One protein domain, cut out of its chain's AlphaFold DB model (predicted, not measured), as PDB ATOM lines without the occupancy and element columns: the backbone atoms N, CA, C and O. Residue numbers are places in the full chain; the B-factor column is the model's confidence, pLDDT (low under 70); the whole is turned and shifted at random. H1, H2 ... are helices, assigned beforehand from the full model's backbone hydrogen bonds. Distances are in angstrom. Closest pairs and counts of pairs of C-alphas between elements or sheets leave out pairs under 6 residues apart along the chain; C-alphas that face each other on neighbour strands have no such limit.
ATOM      1  N   TYR A  27     -48.840  41.518  11.124       67.38
ATOM      2  CA  TYR A  27     -49.523  42.274  10.072       67.38
ATOM      3  C   TYR A  27     -48.877  43.642   9.801       67.38
ATOM      4  O   TYR A  27     -48.642  44.008   8.652       67.38
ATOM      5  N   ASN A  28     -48.525  44.396  10.848       70.19
ATOM      6  CA  ASN A  28     -47.858  45.692  10.689       70.19
ATOM      7  C   ASN A  28     -46.449  45.557  10.088       70.19
ATOM      8  O   ASN A  28     -46.038  46.408   9.295       70.19
ATOM      9  N   LYS A  29     -45.714  44.491  10.434       68.06
ATOM     10  CA  LYS A  29     -44.409  44.186   9.828       68.06
ATOM     11  C   LYS A  29     -44.543  43.854   8.343       68.06
ATOM     12  O   LYS A  29     -43.764  44.371   7.547       68.06
ATOM     13  N   GLU A  30     -45.543  43.060   7.964       67.88
ATOM     14  CA  GLU A  30     -45.820  42.738   6.559       67.88
ATOM     15  C   GLU A  30     -46.224  43.972   5.758       67.88
ATOM     16  O   GLU A  30     -45.696  44.200   4.672       67.88
ATOM     17  N   LEU A  31     -47.098  44.814   6.313       72.69
ATOM     18  CA  LEU A  31     -47.496  46.063   5.674       72.69
ATOM     19  C   LEU A  31     -46.291  46.994   5.466       72.69
ATOM     20  O   LEU A  31     -46.142  47.582   4.395       72.69
ATOM     21  N   GLY A  32     -45.411  47.103   6.465       68.81
ATOM     22  CA  GLY A  32     -44.166  47.863   6.362       68.81
ATOM     23  C   GLY A  32     -43.240  47.324   5.270       68.81
ATOM     24  O   GLY A  32     -42.808  48.087   4.409       68.81
ATOM     25  N   ALA A  33     -42.989  46.013   5.254       68.00
ATOM     26  CA  ALA A  33     -42.155  45.371   4.237       68.00
ATOM     27  C   ALA A  33     -42.736  45.541   2.826       68.00
ATOM     28  O   ALA A  33     -42.013  45.921   1.907       68.00
ATOM     29  N   ALA A  34     -44.051  45.368   2.665       68.31
ATOM     30  CA  ALA A  34     -44.742  45.574   1.396       68.31
ATOM     31  C   ALA A  34     -44.642  47.028   0.907       68.31
ATOM     32  O   ALA A  34     -44.417  47.261  -0.281       68.31
ATOM     33  N   MET A  35     -44.755  48.016   1.802       72.94
ATOM     34  CA  MET A  35     -44.580  49.427   1.438       72.94
ATOM     35  C   MET A  35     -43.146  49.742   0.999       72.94
ATOM     36  O   MET A  35     -42.961  50.466   0.021       72.94
ATOM     37  N   ILE A  36     -42.133  49.195   1.678       72.94
ATOM     38  CA  ILE A  36     -40.730  49.407   1.291       72.94
ATOM     39  C   ILE A  36     -40.441  48.692  -0.035       72.94
ATOM     40  O   ILE A  36     -39.845  49.293  -0.926       72.94
ATOM     41  N   ALA A  37     -40.932  47.464  -0.220       69.38
ATOM     42  CA  ALA A  37     -40.826  46.741  -1.486       69.38
ATOM     43  C   ALA A  37     -41.497  47.512  -2.636       69.38
ATOM     44  O   ALA A  37     -40.912  47.640  -3.709       69.38
ATOM     45  N   ALA A  38     -42.672  48.107  -2.405       66.62
ATOM     46  CA  ALA A  38     -43.356  48.943  -3.391       66.62
ATOM     47  C   ALA A  38     -42.582  50.235  -3.713       66.62
ATOM     48  O   ALA A  38     -42.434  50.592  -4.883       66.62
ATOM     49  N   ALA A  39     -42.036  50.917  -2.701       72.38
ATOM     50  CA  ALA A  39     -41.179  52.088  -2.904       72.38
ATOM     51  C   ALA A  39     -39.909  51.730  -3.697       72.38
ATOM     52  O   ALA A  39     -39.456  52.495  -4.550       72.38
ATOM     53  N   CYS A  40     -39.368  50.540  -3.455       77.38
ATOM     54  CA  CYS A  40     -38.225  50.012  -4.177       77.38
ATOM     55  C   CYS A  40     -38.545  49.604  -5.612       77.38
ATOM     56  O   CYS A  40     -37.760  49.903  -6.509       77.38
ATOM     57  N   ALA A  41     -39.714  49.013  -5.858       70.12
ATOM     58  CA  ALA A  41     -40.196  48.739  -7.205       70.12
ATOM     59  C   ALA A  41     -40.322  50.034  -8.022       70.12
ATOM     60  O   ALA A  41     -39.881  50.072  -9.166       70.12
ATOM     61  N   ALA A  42     -40.824  51.116  -7.415       71.06
ATOM     62  CA  ALA A  42     -40.902  52.421  -8.067       71.06
ATOM     63  C   ALA A  42     -39.514  53.000  -8.401       71.06
ATOM     64  O   ALA A  42     -39.308  53.512  -9.497       71.06
ATOM     65  N   LYS A  43     -38.533  52.883  -7.492       67.94
ATOM     66  CA  LYS A  43     -37.136  53.293  -7.752       67.94
ATOM     67  C   LYS A  43     -36.446  52.432  -8.815       67.94
ATOM     68  O   LYS A  43     -35.561  52.916  -9.516       67.94
ATOM     69  N   SER A  63     -29.748  55.873  -7.728       88.50
ATOM     70  CA  SER A  63     -28.322  55.497  -7.661       88.50
ATOM     71  C   SER A  63     -28.117  53.971  -7.667       88.50
ATOM     72  O   SER A  63     -29.049  53.199  -7.434       88.50
ATOM     73  N   SER A  64     -26.899  53.496  -7.955       90.38
ATOM     74  CA  SER A  64     -26.590  52.057  -7.843       90.38
ATOM     75  C   SER A  64     -26.742  51.562  -6.402       90.38
ATOM     76  O   SER A  64     -27.260  50.475  -6.186       90.38
ATOM     77  N   GLU A  65     -26.389  52.389  -5.417       91.62
ATOM     78  CA  GLU A  65     -26.579  52.092  -3.993       91.62
ATOM     79  C   GLU A  65     -28.063  51.942  -3.616       91.62
ATOM     80  O   GLU A  65     -28.441  50.960  -2.977       91.62
ATOM     81  N   ASP A  66     -28.927  52.855  -4.079       89.12
ATOM     82  CA  ASP A  66     -30.376  52.782  -3.856       89.12
ATOM     83  C   ASP A  66     -30.962  51.495  -4.448       89.12
ATOM     84  O   ASP A  66     -31.730  50.785  -3.796       89.12
ATOM     85  N   LEU A  67     -30.594  51.177  -5.691       89.62
ATOM     86  CA  LEU A  67     -31.065  49.970  -6.367       89.62
ATOM     87  C   LEU A  67     -30.547  48.693  -5.692       89.62
ATOM     88  O   LEU A  67     -31.278  47.706  -5.622       89.62
ATOM     89  N   HIS A  68     -29.325  48.715  -5.161       93.00
ATOM     90  CA  HIS A  68     -28.730  47.595  -4.438       93.00
ATOM     91  C   HIS A  68     -29.459  47.323  -3.114       93.00
ATOM     92  O   HIS A  68     -29.869  46.189  -2.856       93.00
ATOM     93  N   HIS A  69     -29.726  48.368  -2.321       90.56
ATOM     94  CA  HIS A  69     -30.575  48.264  -1.130       90.56
ATOM     95  C   HIS A  69     -31.973  47.746  -1.472       90.56
ATOM     96  O   HIS A  69     -32.529  46.912  -0.755       90.56
ATOM     97  N   CYS A  70     -32.542  48.205  -2.583       89.25
ATOM     98  CA  CYS A  70     -33.862  47.770  -3.005       89.25
ATOM     99  C   CYS A  70     -33.923  46.302  -3.424       89.25
ATOM    100  O   CYS A  70     -34.905  45.624  -3.117       89.25
ATOM    101  N   GLN A  71     -32.868  45.786  -4.052       89.88
ATOM    102  CA  GLN A  71     -32.757  44.362  -4.343       89.88
ATOM    103  C   GLN A  71     -32.702  43.528  -3.056       89.88
ATOM    104  O   GLN A  71     -33.427  42.542  -2.943       89.88
ATOM    105  N   TYR A  72     -31.916  43.962  -2.064       90.25
ATOM    106  CA  TYR A  72     -31.872  43.321  -0.747       90.25
ATOM    107  C   TYR A  72     -33.256  43.274  -0.087       90.25
ATOM    108  O   TYR A  72     -33.708  42.203   0.314       90.25
ATOM    109  N   VAL A  73     -33.962  44.409  -0.010       86.31
ATOM    110  CA  VAL A  73     -35.301  44.457   0.604       86.31
ATOM    111  C   VAL A  73     -36.268  43.519  -0.111       86.31
ATOM    112  O   VAL A  73     -37.041  42.826   0.552       86.31
ATOM    113  N   SER A  74     -36.229  43.492  -1.445       84.31
ATOM    114  CA  SER A  74     -37.073  42.609  -2.250       84.31
ATOM    115  C   SER A  74     -36.840  41.136  -1.895       84.31
ATOM    116  O   SER A  74     -37.790  40.417  -1.596       84.31
ATOM    117  N   GLU A  75     -35.578  40.701  -1.823       86.75
ATOM    118  CA  GLU A  75     -35.222  39.317  -1.483       86.75
ATOM    119  C   GLU A  75     -35.554  38.949  -0.038       86.75
ATOM    120  O   GLU A  75     -36.097  37.873   0.208       86.75
ATOM    121  N   MET A  76     -35.292  39.842   0.918       86.44
ATOM    122  CA  MET A  76     -35.653  39.596   2.316       86.44
ATOM    123  C   MET A  76     -37.169  39.489   2.480       86.44
ATOM    124  O   MET A  76     -37.658  38.590   3.165       86.44
ATOM    125  N   SER A  77     -37.924  40.350   1.797       80.44
ATOM    126  CA  SER A  77     -39.388  40.299   1.805       80.44
ATOM    127  C   SER A  77     -39.904  39.003   1.172       80.44
ATOM    128  O   SER A  77     -40.776  38.358   1.747       80.44
ATOM    129  N   ALA A  78     -39.334  38.583   0.036       80.88
ATOM    130  CA  ALA A  78     -39.713  37.350  -0.657       80.88
ATOM    131  C   ALA A  78     -39.363  36.079   0.138       80.88
ATOM    132  O   ALA A  78     -40.112  35.109   0.105       80.88
ATOM    133  N   SER A  79     -38.267  36.094   0.903       81.69
ATOM    134  CA  SER A  79     -37.852  34.952   1.730       81.69
ATOM    135  C   SER A  79     -38.770  34.672   2.929       81.69
ATOM    136  O   SER A  79     -38.643  33.634   3.573       81.69
ATOM    137  N   GLY A  80     -39.655  35.612   3.287       78.44
ATOM    138  CA  GLY A  80     -40.500  35.515   4.480       78.44
ATOM    139  C   GLY A  80     -39.761  35.734   5.807       78.44
ATOM    140  O   GLY A  80     -40.396  35.727   6.862       78.44
ATOM    141  N   CYS A  81     -38.448  36.004   5.795       81.62
ATOM    142  CA  CYS A  81     -37.642  36.182   7.012       81.62
ATOM    143  C   CYS A  81     -38.143  37.317   7.924       81.62
ATOM    144  O   CYS A  81     -37.904  37.319   9.131       81.62
ATOM    145  N   VAL A  82     -38.881  38.287   7.367       75.44
ATOM    146  CA  VAL A  82     -39.477  39.400   8.124       75.44
ATOM    147  C   VAL A  82     -40.488  38.889   9.160       75.44
ATOM    148  O   VAL A  82     -40.612  39.466  10.244       75.44
ATOM    149  N   GLN A  83     -41.177  37.782   8.861       70.38
ATOM    150  CA  GLN A  83     -42.152  37.149   9.754       70.38
ATOM    151  C   GLN A  83     -41.459  36.431  10.919       70.38
ATOM    152  O   GLN A  83     -41.955  36.466  12.045       70.38
ATOM    153  N   THR A  84     -40.294  35.827  10.665       74.44
ATOM    154  CA  THR A  84     -39.498  35.106  11.672       74.44
ATOM    155  C   THR A  84     -38.515  36.005  12.422       74.44
ATOM    156  O   THR A  84     -37.959  35.582  13.430       74.44
ATOM    157  N   ALA A  85     -38.333  37.251  11.965       73.62
ATOM    158  CA  ALA A  85     -37.312  38.189  12.432       73.62
ATOM    159  C   ALA A  85     -35.872  37.644  12.328       73.62
ATOM    160  O   ALA A  85     -34.992  38.093  13.057       73.62
ATOM    161  N   ASP A  86     -35.644  36.715  11.398       83.69
ATOM    162  CA  ASP A  86     -34.356  36.058  11.149       83.69
ATOM    163  C   ASP A  86     -33.859  36.387   9.734       83.69
ATOM    164  O   ASP A  86     -33.541  35.522   8.922       83.69
ATOM    165  N   CYS A  87     -33.906  37.676   9.383       83.88
ATOM    166  CA  CYS A  87     -33.386  38.146   8.107       83.88
ATOM    167  C   CYS A  87     -31.871  38.257   8.167       83.88
ATOM    168  O   CYS A  87     -31.319  38.861   9.090       83.88
ATOM    169  N   GLN A  88     -31.213  37.759   7.123       89.19
ATOM    170  CA  GLN A  88     -29.817  38.085   6.885       89.19
ATOM    171  C   GLN A  88     -29.667  39.609   6.827       89.19
ATOM    172  O   GLN A  88     -30.428  40.274   6.132       89.19
ATOM    173  N   GLY A  89     -28.694  40.164   7.552       91.00
ATOM    174  CA  GLY A  89     -28.423  41.599   7.515       91.00
ATOM    175  C   GLY A  89     -27.896  42.052   6.151       91.00
ATOM    176  O   GLY A  89     -27.260  41.283   5.428       91.00
ATOM    177  N   TYR A  90     -28.107  43.326   5.816       91.50
ATOM    178  CA  TYR A  90     -27.688  43.899   4.533       91.50
ATOM    179  C   TYR A  90     -26.186  43.731   4.250       91.50
ATOM    180  O   TYR A  90     -25.808  43.367   3.139       91.50
ATOM    181  N   GLU A  91     -25.322  43.944   5.243       94.25
ATOM    182  CA  GLU A  91     -23.867  43.804   5.078       94.25
ATOM    183  C   GLU A  91     -23.463  42.358   4.760       94.25
ATOM    184  O   GLU A  91     -22.646  42.111   3.872       94.25
ATOM    185  N   ASP A  92     -24.073  41.387   5.441       94.25
ATOM    186  CA  ASP A  92     -23.807  39.971   5.201       94.25
ATOM    187  C   ASP A  92     -24.352  39.516   3.855       94.25
ATOM    188  O   ASP A  92     -23.677  38.776   3.139       94.25
ATOM    189  N   TRP A  93     -25.543  39.987   3.487       94.25
ATOM    190  CA  TRP A  93     -26.102  39.750   2.164       94.25
ATOM    191  C   TRP A  93     -25.198  40.348   1.081       94.25
ATOM    192  O   TRP A  93     -24.880  39.680   0.104       94.25
ATOM    193  N   THR A  94     -24.688  41.562   1.279       93.81
ATOM    194  CA  THR A  94     -23.758  42.210   0.342       93.81
ATOM    195  C   THR A  94     -22.482  41.383   0.173       93.81
ATOM    196  O   THR A  94     -22.034  41.140  -0.946       93.81
ATOM    197  N   ARG A  95     -21.928  40.872   1.279       94.56
ATOM    198  CA  ARG A  95     -20.704  40.054   1.292       94.56
ATOM    199  C   ARG A  95     -20.831  38.778   0.461       94.56
ATOM    200  O   ARG A  95     -19.871  38.387  -0.199       94.56
ATOM    201  N   VAL A  96     -21.994  38.125   0.496       94.12
ATOM    202  CA  VAL A  96     -22.245  36.893  -0.272       94.12
ATOM    203  C   VAL A  96     -22.727  37.162  -1.700       94.12
ATOM    204  O   VAL A  96     -22.795  36.231  -2.499       94.12
ATOM    205  N   ASN A  97     -22.997  38.423  -2.055       92.75
ATOM    206  CA  ASN A  97     -23.470  38.830  -3.378       92.75
ATOM    207  C   ASN A  97     -22.549  39.868  -4.057       92.75
ATOM    208  O   ASN A  97     -23.029  40.882  -4.564       92.75
ATOM    209  N   PRO A  98     -21.228  39.612  -4.162       94.81
ATOM    210  CA  PRO A  98     -20.271  40.591  -4.689       94.81
ATOM    211  C   PRO A  98     -20.495  40.931  -6.171       94.81
ATOM    212  O   PRO A  98     -20.060  41.979  -6.642       94.81
ATOM    213  N   ALA A  99     -21.183  40.057  -6.913       94.75
ATOM    214  CA  ALA A  99     -21.453  40.228  -8.340       94.75
ATOM    215  C   ALA A  99     -22.346  41.440  -8.659       94.75
ATOM    216  O   ALA A  99     -22.329  41.908  -9.792       94.75
ATOM    217  N   ILE A 100     -23.108  41.944  -7.684       94.56
ATOM    218  CA  ILE A 100     -23.986  43.114  -7.837       94.56
ATOM    219  C   ILE A 100     -23.498  44.320  -7.027       94.56
ATOM    220  O   ILE A 100     -24.302  45.164  -6.651       94.56
ATOM    221  N   SER A 101     -22.194  44.418  -6.746       95.19
ATOM    222  CA  SER A 101     -21.647  45.516  -5.939       95.19
ATOM    223  C   SER A 101     -22.020  46.904  -6.500       95.19
ATOM    224  O   SER A 101     -21.882  47.128  -7.709       95.19
ATOM    225  N   PRO A 102     -22.434  47.864  -5.648       93.19
ATOM    226  CA  PRO A 102     -22.725  49.230  -6.079       93.19
ATOM    227  C   PRO A 102     -21.483  49.986  -6.588       93.19
ATOM    228  O   PRO A 102     -21.649  50.985  -7.285       93.19
ATOM    229  N   ASP A 103     -20.271  49.493  -6.300       95.69
ATOM    230  CA  ASP A 103     -18.996  50.067  -6.763       95.69
ATOM    231  C   ASP A 103     -18.677  49.745  -8.235       95.69
ATOM    232  O   ASP A 103     -17.717  50.269  -8.806       95.69
ATOM    233  N   LEU A 104     -19.453  48.857  -8.866       93.62
ATOM    234  CA  LEU A 104     -19.320  48.562 -10.289       93.62
ATOM    235  C   LEU A 104     -19.650  49.795 -11.141       93.62
ATOM    236  O   LEU A 104     -20.374  50.706 -10.733       93.62
ATOM    237  N   THR A 105     -19.179  49.797 -12.393       94.75
ATOM    238  CA  THR A 105     -19.664  50.783 -13.366       94.75
ATOM    239  C   THR A 105     -21.180  50.669 -13.496       94.75
ATOM    240  O   THR A 105     -21.750  49.583 -13.371       94.75
ATOM    241  N   ARG A 106     -21.853  51.792 -13.770       89.06
ATOM    242  CA  ARG A 106     -23.320  51.846 -13.810       89.06
ATOM    243  C   ARG A 106     -23.931  50.774 -14.716       89.06
ATOM    244  O   ARG A 106     -24.888  50.118 -14.324       89.06
ATOM    245  N   GLU A 107     -23.364  50.586 -15.900       89.56
ATOM    246  CA  GLU A 107     -23.811  49.578 -16.863       89.56
ATOM    247  C   GLU A 107     -23.619  48.147 -16.339       89.56
ATOM    248  O   GLU A 107     -24.555  47.347 -16.380       89.56
ATOM    249  N   ALA A 108     -22.444  47.837 -15.778       91.94
ATOM    250  CA  ALA A 108     -22.160  46.518 -15.215       91.94
ATOM    251  C   ALA A 108     -23.067  46.206 -14.016       91.94
ATOM    252  O   ALA A 108     -23.599  45.101 -13.923       91.94
ATOM    253  N   PHE A 109     -23.302  47.192 -13.143       94.00
ATOM    254  CA  PHE A 109     -24.239  47.075 -12.028       94.00
ATOM    255  C   PHE A 109     -25.658  46.757 -12.514       94.00
ATOM    256  O   PHE A 109     -26.270  45.806 -12.034       94.00
ATOM    257  N   LEU A 110     -26.183  47.518 -13.482       89.69
ATOM    258  CA  LEU A 110     -27.541  47.308 -13.995       89.69
ATOM    259  C   LEU A 110     -27.686  45.943 -14.677       89.69
ATOM    260  O   LEU A 110     -28.681  45.256 -14.459       89.69
ATOM    261  N   SER A 111     -26.682  45.516 -15.445       90.06
ATOM    262  CA  SER A 111     -26.668  44.182 -16.051       90.06
ATOM    263  C   SER A 111     -26.691  43.072 -14.993       90.06
ATOM    264  O   SER A 111     -27.491  42.137 -15.085       90.06
ATOM    265  N   ALA A 112     -25.869  43.197 -13.948       93.19
ATOM    266  CA  ALA A 112     -25.819  42.231 -12.857       93.19
ATOM    267  C   ALA A 112     -27.112  42.219 -12.022       93.19
ATOM    268  O   ALA A 112     -27.580  41.151 -11.623       93.19
ATOM    269  N   LEU A 113     -27.718  43.389 -11.793       90.81
ATOM    270  CA  LEU A 113     -28.997  43.532 -11.102       90.81
ATOM    271  C   LEU A 113     -30.116  42.787 -11.843       90.81
ATOM    272  O   LEU A 113     -30.842  42.006 -11.229       90.81
ATOM    273  N   GLU A 114     -30.233  42.973 -13.159       88.75
ATOM    274  CA  GLU A 114     -31.227  42.265 -13.976       88.75
ATOM    275  C   GLU A 114     -30.995  40.748 -13.984       88.75
ATOM    276  O   GLU A 114     -31.935  39.969 -13.802       88.75
ATOM    277  N   ALA A 115     -29.737  40.309 -14.102       90.19
ATOM    278  CA  ALA A 115     -29.391  38.892 -14.013       90.19
ATOM    279  C   ALA A 115     -29.806  38.281 -12.662       90.19
ATOM    280  O   ALA A 115     -30.326  37.161 -12.614       90.19
ATOM    281  N   ARG A 116     -29.627  39.025 -11.564       90.12
ATOM    282  CA  ARG A 116     -30.021  38.580 -10.228       90.12
ATOM    283  C   ARG A 116     -31.533  38.471 -10.082       90.12
ATOM    284  O   ARG A 116     -32.001  37.406  -9.684       90.12
ATOM    285  N   LYS A 117     -32.290  39.497 -10.483       86.44
ATOM    286  CA  LYS A 117     -33.766  39.458 -10.490       86.44
ATOM    287  C   LYS A 117     -34.290  38.233 -11.248       86.44
ATOM    288  O   LYS A 117     -35.140  37.506 -10.740       86.44
ATOM    289  N   ALA A 118     -33.720  37.948 -12.423       84.06
ATOM    290  CA  ALA A 118     -34.084  36.780 -13.226       84.06
ATOM    291  C   ALA A 118     -33.742  35.440 -12.547       84.06
ATOM    292  O   ALA A 118     -34.448  34.450 -12.741       84.06
ATOM    293  N   SER A 119     -32.666  35.388 -11.755       76.50
ATOM    294  CA  SER A 119     -32.290  34.194 -10.988       76.50
ATOM    295  C   SER A 119     -33.180  33.967  -9.763       76.50
ATOM    296  O   SER A 119     -33.534  32.821  -9.491       76.50
ATOM    297  N   SER A 120     -33.605  35.039  -9.087       66.56
ATOM    298  CA  SER A 120     -34.508  34.970  -7.936       66.56
ATOM    299  C   SER A 120     -35.877  34.406  -8.330       66.56
ATOM    300  O   SER A 120     -36.392  33.546  -7.635       66.56
ATOM    301  N   HIS A 121     -36.420  34.781  -9.495       56.34
ATOM    302  CA  HIS A 121     -37.706  34.251  -9.987       56.34
ATOM    303  C   HIS A 121     -37.666  32.788 -10.447       56.34
ATOM    304  O   HIS A 121     -38.711  32.168 -10.632       56.34
ATOM    305  N   ARG A 122     -36.480  32.209 -10.673       49.62
ATOM    306  CA  ARG A 122     -36.369  30.812 -11.118       49.62
ATOM    307  C   ARG A 122     -36.505  29.811  -9.962       49.62
ATOM    308  O   ARG A 122     -36.668  28.630 -10.235       49.62
ATOM    309  N   GLN A 123     -36.433  30.266  -8.709       44.31
ATOM    310  CA  GLN A 123     -36.640  29.422  -7.523       44.31
ATOM    311  C   GLN A 123     -38.120  29.288  -7.118       44.31
ATOM    312  O   GLN A 123     -38.428  28.444  -6.283       44.31
ATOM    313  N   ASP A 124     -39.021  30.048  -7.750       43.62
ATOM    314  CA  ASP A 124     -40.457  30.073  -7.434       43.62
ATOM    315  C   ASP A 124     -41.317  29.161  -8.348       43.62
ATOM    316  O   ASP A 124     -42.545  29.210  -8.271       43.62
ATOM    317  N   ASN A 125     -40.696  28.342  -9.218       33.34
ATOM    318  CA  ASN A 125     -41.366  27.372 -10.110       33.34
ATOM    319  C   ASN A 125     -40.963  25.923  -9.816       33.34
ATOM    320  O   ASN A 125     -39.744  25.637  -9.858       33.34
TER     321      ASN A 125
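AT A GLANCE: This is residues 27 to 43 and 63 to 125 of the 125 residues of an uncharacterized protein of Pseudomonas sp. MF6394 (UniProt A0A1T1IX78). Three long helices make the body: H2 lies in the middle, H5 runs almost parallel to it on one side, and H1 packs on another side of H2, running the opposite way. Short H4 lies crosswise to H2, and the small H3 lies near the beginning of H1. The printed part has 80 residues, all helix by class, with five named helices in the order H1 to H5 and no named strand. It is compact, with a radius of gyration of the C-alphas of 12.7 A, and spans 39 by 26 by 24 A, only just elongated.

IN THESE COORDINATES: H5, the longest helix, takes residues 106 to 123 over 26.8 A and ends with C-alpha 123 at (-36.640, 29.422, -7.523). H2 is residues 64 to 78, 21.0 A long. H1 is residues 27 to 43, 24.3 A long, from C-alpha 27 at (-49.523, 42.274, 10.072). H4 is residues 90 to 96 and H3 residues 81 to 84.

HOW THE PARTS SIT: H2 is the hub, touching three other helices. It touches H5 at a shallow tilt of 6 degrees, the same way; the closest C-alphas, of Ser 64 and Arg 106, are 6.8 A apart. H2 touches H1 with the C-alphas of Cys 40 and Cys 70 closest, 5.0 A apart, at a steep tilt of 36 degrees, only just past shallow, opposite ways. With residues 69 to 72 alone, H2 only just touches H4, with 3 pairs of C-alphas within 8 A, the closest those of Tyr 72 and Tyr 90 at 6.8 A, about perpendicular at 89 degrees. H1 touches H3 with residues 29 to 33 alone; the closest C-alphas, of Lys 29 and Val 82, are 7.1 A apart. H1 and H5 are apart. Every O i to N i+4 pair is within hydrogen-bond range in H1, H2 and H4, and 12 of 14 are in H5; H3 is too short for such a pair.

THE WHOLE: The C-alphas farthest apart, of Tyr 27 and Thr 105, are 38.9 A apart. Residues 44 to 62 are not printed, and C-alphas 43 and 63 are 9.1 A apart across this cut. Of the links that are printed whole, none is long. Mean pLDDT of the printed part is 81.6, and 15 residues are under 70, among them 120 to 125, where the chain ends.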